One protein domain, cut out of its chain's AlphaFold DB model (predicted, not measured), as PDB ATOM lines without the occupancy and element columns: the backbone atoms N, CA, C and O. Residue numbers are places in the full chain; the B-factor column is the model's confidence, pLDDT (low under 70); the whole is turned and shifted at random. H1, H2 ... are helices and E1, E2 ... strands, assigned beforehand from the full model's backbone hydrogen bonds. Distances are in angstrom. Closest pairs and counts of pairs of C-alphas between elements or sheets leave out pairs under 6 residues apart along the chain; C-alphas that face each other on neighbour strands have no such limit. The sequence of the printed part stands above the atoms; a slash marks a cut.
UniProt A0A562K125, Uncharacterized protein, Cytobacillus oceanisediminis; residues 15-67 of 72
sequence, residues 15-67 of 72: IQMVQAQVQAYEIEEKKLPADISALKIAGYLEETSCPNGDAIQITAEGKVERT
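Overview. This is residues 15 to 67 of the 72 residues of an uncharacterized protein of Cytobacillus oceanisediminis (UniProt A0A562K125). One long helix, H1, runs along one side of a small domain, and a short two-stranded hairpin, E1 and E2, packs on its first half, residues 15 to 22, with E2 nearer to it than E1. The short helix H2 stands steeply tilted near the middle of H1, and a long loop, residues 42 to 55, folds back from the end of H2 to the hairpin. The printed part has 53 residues with two named helices and two named strands, in the order H1, H2, E1, E2; the sheet has the order E1 - E2 and is antiparallel. The class is mixed, helices and strands. The whole is compact, with a radius of gyration of the C-alphas of 10.0 A and spans of 30 by 21 by 16 A.

Along the chain. H1 is residues 15 to 29, from C-alpha 15 at (-55.220, -1.015, 52.097) to C-alpha 29 at (-37.281, -3.830, 42.716), 20.4 A from first to last C-alpha. H2 is residues 36 to 41, 8.8 A long, with C-alpha 36 at (-46.318, 5.459, 49.876). E1 is residues 56 to 58 and E2 is residues 64 to 66, each 7.0 A from first to last C-alpha. E2 ends with C-alpha 66 at (-54.211, 2.933, 58.540).

Arrangement. H1 and H2 only just touch, with 3 pairs of C-alphas within 8 A, and H1 does so with residues 21 to 25 alone. Their closest C-alphas are those of Val 22 and Leu 39, 7.2 A apart. They run the same way at a steep tilt of 54 degrees. In both helices every O i to N i+4 pair is within hydrogen-bond range. The closest C-alphas of H1 and E2 are those of Gln 19 and Val 64, 5.6 A apart; those of H1 and E1 are Ile 15 and Ile 56, 7.7 A apart. E1 and E2 form a hairpin, antiparallel, with 147 degrees between their directions. N 57 and O 65 are 2.8 A apart, as are N 65 and O 57, both pairs within hydrogen-bond range. The closest C-alphas of H2 and E1 are those of Ile 36 and Ile 58, 6.8 A apart, while H2 and E2 are apart.

Size, cuts and confidence. The two C-alphas farthest apart are those of Lys 30 and Asn 52, 30.4 A, and the first and last printed C-alphas, of Ile 15 and Thr 67, are 11.2 A apart. The printed part has no cut. The link from H1 to H2 is short, the link from H2 to E1 is long, with 14 residues, and the link from E1 to E2 is tight. The mean pLDDT of the printed part is 77.8, and residues 47 to 55 and residue 67 are under 70.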
ATOM      1  N   ILE A  15     -56.349  -0.326  51.455       75.00
ATOM      2  CA  ILE A  15     -55.220  -1.015  52.097       75.00
ATOM      3  C   ILE A  15     -54.762  -2.219  51.270       75.00
ATOM      4  O   ILE A  15     -53.573  -2.343  51.020       75.00
ATOM      5  N   GLN A  16     -55.677  -3.084  50.818       76.50
ATOM      6  CA  GLN A  16     -55.296  -4.271  50.044       76.50
ATOM      7  C   GLN A  16     -54.771  -3.898  48.659       76.50
ATOM      8  O   GLN A  16     -53.841  -4.537  48.180       76.50
ATOM      9  N   MET A  17     -55.316  -2.848  48.037       77.88
ATOM     10  CA  MET A  17     -54.789  -2.342  46.767       77.88
ATOM     11  C   MET A  17     -53.365  -1.805  46.923       77.88
ATOM     12  O   MET A  17     -52.477  -2.211  46.180       77.88
ATOM     13  N   VAL A  18     -53.114  -0.957  47.926       81.25
ATOM     14  CA  VAL A  18     -51.761  -0.448  48.202       81.25
ATOM     15  C   VAL A  18     -50.835  -1.587  48.627       81.25
ATOM     16  O   VAL A  18     -49.688  -1.625  48.209       81.25
ATOM     17  N   GLN A  19     -51.325  -2.564  49.391       83.44
ATOM     18  CA  GLN A  19     -50.539  -3.724  49.809       83.44
ATOM     19  C   GLN A  19     -50.139  -4.598  48.617       83.44
ATOM     20  O   GLN A  19     -48.996  -5.043  48.550       83.44
ATOM     21  N   ALA A  20     -51.037  -4.800  47.650       84.06
ATOM     22  CA  ALA A  20     -50.712  -5.495  46.410       84.06
ATOM     23  C   ALA A  20     -49.615  -4.757  45.628       84.06
ATOM     24  O   ALA A  20     -48.709  -5.385  45.087       84.06
ATOM     25  N   GLN A  21     -49.651  -3.425  45.619       86.00
ATOM     26  CA  GLN A  21     -48.606  -2.630  44.982       86.00
ATOM     27  C   GLN A  21     -47.274  -2.651  45.730       86.00
ATOM     28  O   GLN A  21     -46.233  -2.704  45.089       86.00
ATOM     29  N   VAL A  22     -47.291  -2.644  47.067       87.81
ATOM     30  CA  VAL A  22     -46.079  -2.824  47.881       87.81
ATOM     31  C   VAL A  22     -45.410  -4.150  47.547       87.81
ATOM     32  O   VAL A  22     -44.205  -4.179  47.316       87.81
ATOM     33  N   GLN A  23     -46.190  -5.227  47.457       87.31
ATOM     34  CA  GLN A  23     -45.661  -6.533  47.073       87.31
ATOM     35  C   GLN A  23     -45.155  -6.556  45.630       87.31
ATOM     36  O   GLN A  23     -44.115  -7.150  45.365       87.31
ATOM     37  N   ALA A  24     -45.838  -5.893  44.694       87.69
ATOM     38  CA  ALA A  24     -45.348  -5.764  43.322       87.69
ATOM     39  C   ALA A  24     -43.999  -5.025  43.272       87.69
ATOM     40  O   ALA A  24     -43.055  -5.524  42.664       87.69
ATOM     41  N   TYR A  25     -43.878  -3.901  43.985       88.00
ATOM     42  CA  TYR A  25     -42.629  -3.153  44.125       88.00
ATOM     43  C   TYR A  25     -41.521  -4.012  44.744       88.00
ATOM     44  O   TYR A  25     -40.397  -4.019  44.254       88.00
ATOM     45  N   GLU A  26     -41.832  -4.789  45.783       88.69
ATOM     46  CA  GLU A  26     -40.876  -5.711  46.399       88.69
ATOM     47  C   GLU A  26     -40.398  -6.786  45.419       88.69
ATOM     48  O   GLU A  26     -39.208  -7.080  45.364       88.69
ATOM     49  N   ILE A  27     -41.295  -7.358  44.617       88.31
ATOM     50  CA  ILE A  27     -40.944  -8.406  43.654       88.31
ATOM     51  C   ILE A  27     -40.093  -7.839  42.508       88.31
ATOM     52  O   ILE A  27     -39.111  -8.468  42.109       88.31
ATOM     53  N   GLU A  28     -40.451  -6.665  41.986       89.50
ATOM     54  CA  GLU A  28     -39.773  -6.059  40.836       89.50
ATOM     55  C   GLU A  28     -38.453  -5.390  41.223       89.50
ATOM     56  O   GLU A  28     -37.419  -5.645  40.605       89.50
ATOM     57  N   GLU A  29     -38.453  -4.591  42.288       88.06
ATOM     58  CA  GLU A  29     -37.281  -3.830  42.716       88.06
ATOM     59  C   GLU A  29     -36.413  -4.586  43.738       88.06
ATOM     60  O   GLU A  29     -35.300  -4.147  44.042       88.06
ATOM     61  N   LYS A  30     -36.891  -5.715  44.289       88.38
ATOM     62  CA  LYS A  30     -36.238  -6.476  45.379       88.38
ATOM     63  C   LYS A  30     -35.953  -5.647  46.632       88.38
ATOM     64  O   LYS A  30     -35.030  -5.948  47.391       88.38
ATOM     65  N   LYS A  31     -36.740  -4.598  46.855       85.50
ATOM     66  CA  LYS A  31     -36.680  -3.732  48.036       85.50
ATOM     67  C   LYS A  31     -38.085  -3.372  48.470       85.50
ATOM     68  O   LYS A  31     -38.969  -3.199  47.641       85.50
ATOM     69  N   LEU A  32     -38.270  -3.204  49.771       83.94
ATOM     70  CA  LEU A  32     -39.512  -2.663  50.297       83.94
ATOM     71  C   LEU A  32     -39.561  -1.147  50.048       83.94
ATOM     72  O   LEU A  32     -38.542  -0.464  50.215       83.94
ATOM     73  N   PRO A  33     -40.715  -0.604  49.636       82.19
ATOM     74  CA  PRO A  33     -40.889   0.834  49.535       82.19
ATOM     75  C   PRO A  33     -40.819   1.441  50.942       82.19
ATOM     76  O   PRO A  33     -41.474   0.955  51.860       82.19
ATOM     77  N   ALA A  34     -40.030   2.504  51.108       81.25
ATOM     78  CA  ALA A  34     -39.896   3.184  52.400       81.25
ATOM     79  C   ALA A  34     -41.214   3.837  52.845       81.25
ATOM     80  O   ALA A  34     -41.569   3.793  54.014       81.25
ATOM     81  N   ASP A  35     -41.954   4.395  51.885       79.88
ATOM     82  CA  ASP A  35     -43.205   5.110  52.105       79.88
ATOM     83  C   ASP A  35     -44.094   5.006  50.863       79.88
ATOM     84  O   ASP A  35     -43.632   4.693  49.762       79.88
ATOM     85  N   ILE A  36     -45.369   5.369  51.002       79.00
ATOM     86  CA  ILE A  36     -46.318   5.459  49.876       79.00
ATOM     87  C   ILE A  36     -45.808   6.402  48.784       79.00
ATOM     88  O   ILE A  36     -46.050   6.181  47.599       79.00
ATOM     89  N   SER A  37     -45.043   7.427  49.161       81.50
ATOM     90  CA  SER A  37     -44.383   8.320  48.211       81.50
ATOM     91  C   SER A  37     -43.451   7.571  47.257       81.50
ATOM     92  O   SER A  37     -43.394   7.923  46.082       81.50
ATOM     93  N   ALA A  38     -42.760   6.522  47.716       83.62
ATOM     94  CA  ALA A  38     -41.893   5.713  46.862       83.62
ATOM     95  C   ALA A  38     -42.701   4.960  45.796       83.62
ATOM     96  O   ALA A  38     -42.302   4.943  44.635       83.62
ATOM     97  N   LEU A  39     -43.870   4.423  46.164       82.38
ATOM     98  CA  LEU A  39     -44.797   3.781  45.225       82.38
ATOM     99  C   LEU A  39     -45.353   4.777  44.208       82.38
ATOM    100  O   LEU A  39     -45.500   4.440  43.037       82.38
ATOM    101  N   LYS A  40     -45.622   6.016  44.635       82.94
ATOM    102  CA  LYS A  40     -46.080   7.079  43.737       82.94
ATOM    103  C   LYS A  40     -45.006   7.514  42.748       82.94
ATOM    104  O   LYS A  40     -45.278   7.634  41.560       82.94
ATOM    105  N   ILE A  41     -43.779   7.722  43.222       84.62
ATOM    106  CA  ILE A  41     -42.636   8.073  42.366       84.62
ATOM    107  C   ILE A  41     -42.351   6.951  41.365       84.62
ATOM    108  O   ILE A  41     -42.048   7.221  40.208       84.62
ATOM    109  N   ALA A  42     -42.478   5.700  41.804       83.00
ATOM    110  CA  ALA A  42     -42.295   4.532  40.957       83.00
ATOM    111  C   ALA A  42     -43.499   4.235  40.040       83.00
ATOM    112  O   ALA A  42     -43.432   3.316  39.233       83.00
ATOM    113  N   GLY A  43     -44.583   5.013  40.132       82.75
ATOM    114  CA  GLY A  43     -45.748   4.891  39.254       82.75
ATOM    115  C   GLY A  43     -46.689   3.734  39.588       82.75
ATOM    116  O   GLY A  43     -47.607   3.467  38.821       82.75
ATOM    117  N   TYR A  44     -46.504   3.067  40.728       81.56
ATOM    118  CA  TYR A  44     -47.456   2.066  41.207       81.56
ATOM    119  C   TYR A  44     -48.744   2.759  41.683       81.56
ATOM    120  O   TYR A  44     -49.845   2.307  41.375       81.56
ATOM    121  N   LEU A  45     -48.617   3.903  42.365       78.19
ATOM    122  CA  LEU A  45     -49.729   4.675  42.930       78.19
ATOM    123  C   LEU A  45     -49.893   6.024  42.224       78.19
ATOM    124  O   LEU A  45     -49.001   6.864  42.283       78.19
ATOM    125  N   GLU A  46     -51.056   6.292  41.635       71.38
ATOM    126  CA  GLU A  46     -51.343   7.617  41.061       71.38
ATOM    127  C   GLU A  46     -51.764   8.633  42.143       71.38
ATOM    128  O   GLU A  46     -51.256   9.760  42.194       71.38
ATOM    129  N   GLU A  47     -52.619   8.216  43.082       64.25
ATOM    130  CA  GLU A  47     -53.082   9.043  44.199       64.25
ATOM    131  C   GLU A  47     -52.682   8.464  45.557       64.25
ATOM    132  O   GLU A  47     -53.028   7.346  45.917       64.25
ATOM    133  N   THR A  48     -51.992   9.277  46.358       63.03
ATOM    134  CA  THR A  48     -51.654   8.984  47.763       63.03
ATOM    135  C   THR A  48     -52.834   9.184  48.712       63.03
ATOM    136  O   THR A  48     -52.732   8.880  49.899       63.03
ATOM    137  N   SER A  49     -53.930   9.756  48.217       55.16
ATOM    138  CA  SER A  49     -55.094  10.113  49.013       55.16
ATOM    139  C   SER A  49     -56.136   9.015  48.895       55.16
ATOM    140  O   SER A  49     -56.740   8.820  47.844       55.16
ATOM    141  N   CYS A  50     -56.370   8.294  49.992       59.00
ATOM    142  CA  CYS A  50     -57.534   7.425  50.062       59.00
ATOM    143  C   CYS A  50     -58.799   8.293  49.943       59.00
ATOM    144  O   CYS A  50     -58.891   9.312  50.632       59.00
ATOM    145  N   PRO A  51     -59.819   7.874  49.175       54.88
ATOM    146  CA  PRO A  51     -61.094   8.590  49.092       54.88
ATOM    147  C   PRO A  51     -61.820   8.697  50.447       54.88
ATOM    148  O   PRO A  51     -62.752   9.482  50.583       54.88
ATOM    149  N   ASN A  52     -61.372   7.946  51.462       53.12
ATOM    150  CA  ASN A  52     -61.858   8.022  52.841       53.12
ATOM    151  C   ASN A  52     -61.191   9.123  53.692       53.12
ATOM    152  O   ASN A  52     -61.644   9.378  54.802       53.12
ATOM    153  N   GLY A  53     -60.129   9.781  53.212       56.94
ATOM    154  CA  GLY A  53     -59.401  10.805  53.976       56.94
ATOM    155  C   GLY A  53     -58.465  10.259  55.063       56.94
ATOM    156  O   GLY A  53     -57.792  11.039  55.732       56.94
ATOM    157  N   ASP A  54     -58.385   8.938  55.227       66.38
ATOM    158  CA  ASP A  54     -57.440   8.294  56.137       66.38
ATOM    159  C   ASP A  54     -56.005   8.361  55.622       66.38
ATOM    160  O   ASP A  54     -55.718   8.003  54.474       66.38
ATOM    161  N   ALA A  55     -55.092   8.731  56.518       69.75
ATOM    162  CA  ALA A  55     -53.677   8.500  56.309       69.75
ATOM    163  C   ALA A  55     -53.384   6.993  56.426       69.75
ATOM    164  O   ALA A  55     -53.933   6.276  57.269       69.75
ATOM    165  N   ILE A  56     -52.539   6.499  55.529       75.12
ATOM    166  CA  ILE A  56     -52.041   5.126  55.520       75.12
ATOM    167  C   ILE A  56     -50.518   5.176  55.590       75.12
ATOM    168  O   ILE A  56     -49.892   6.053  54.998       75.12
ATOM    169  N   GLN A  57     -49.933   4.257  56.343       78.62
ATOM    170  CA  GLN A  57     -48.495   4.095  56.511       78.62
ATOM    171  C   GLN A  57     -48.082   2.700  56.055       78.62
ATOM    172  O   GLN A  57     -48.867   1.755  56.136       78.62
ATOM    173  N   ILE A  58     -46.847   2.570  55.583       81.62
ATOM    174  CA  ILE A  58     -46.239   1.274  55.283       81.62
ATOM    175  C   ILE A  58     -45.320   0.951  56.458       81.62
ATOM    176  O   ILE A  58     -44.484   1.769  56.833       81.62
ATOM    177  N   THR A  59     -45.504  -0.206  57.086       80.06
ATOM    178  CA  THR A  59     -44.612  -0.668  58.153       80.06
ATOM    179  C   THR A  59     -43.289  -1.157  57.565       80.06
ATOM    180  O   THR A  59     -43.194  -1.463  56.377       80.06
ATOM    181  N   ALA A  60     -42.265  -1.316  58.408       74.69
ATOM    182  CA  ALA A  60     -40.972  -1.880  58.001       74.69
ATOM    183  C   ALA A  60     -41.073  -3.304  57.407       74.69
ATOM    184  O   ALA A  60     -40.139  -3.774  56.766       74.69
ATOM    185  N   GLU A  61     -42.206  -3.977  57.609       75.75
ATOM    186  CA  GLU A  61     -42.521  -5.304  57.076       75.75
ATOM    187  C   GLU A  61     -43.218  -5.240  55.702       75.75
ATOM    188  O   GLU A  61     -43.659  -6.265  55.191       75.75
ATOM    189  N   GLY A  62     -43.385  -4.048  55.113       75.25
ATOM    190  CA  GLY A  62     -44.112  -3.866  53.853       75.25
ATOM    191  C   GLY A  62     -45.632  -3.965  53.998       75.25
ATOM    192  O   GLY A  62     -46.355  -4.100  53.010       75.25
ATOM    193  N   LYS A  63     -46.153  -3.914  55.227       79.81
ATOM    194  CA  LYS A  63     -47.590  -4.004  55.480       79.81
ATOM    195  C   LYS A  63     -48.200  -2.609  55.493       79.81
ATOM    196  O   LYS A  63     -47.697  -1.709  56.154       79.81
ATOM    197  N   VAL A  64     -49.302  -2.434  54.776       81.06
ATOM    198  CA  VAL A  64     -50.033  -1.165  54.766       81.06
ATOM    199  C   VAL A  64     -50.984  -1.141  55.953       81.06
ATOM    200  O   VAL A  64     -51.826  -2.026  56.106       81.06
ATOM    201  N   GLU A  65     -50.865  -0.123  56.792       77.69
ATOM    202  CA  GLU A  65     -51.723   0.090  57.952       77.69
ATOM    203  C   GLU A  65     -52.350   1.480  57.891       77.69
ATOM    204  O   GLU A  65     -51.754   2.430  57.389       77.69
ATOM    205  N   ARG A  66     -53.580   1.617  58.389       74.06
ATOM    206  CA  ARG A  66     -54.211   2.933  58.540       74.06
ATOM    207  C   ARG A  66     -53.690   3.601  59.799       74.06
ATOM    208  O   ARG A  66     -53.746   3.013  60.875       74.06
ATOM    209  N   THR A  67     -53.265   4.849  59.675       64.12
ATOM    210  CA  THR A  67     -53.055   5.744  60.812       64.12
ATOM    211  C   THR A  67     -54.379   6.420  61.154       64.12
ATOM    212  O   THR A  67     -54.556   7.625  61.003       64.12
TER     213      THR A  67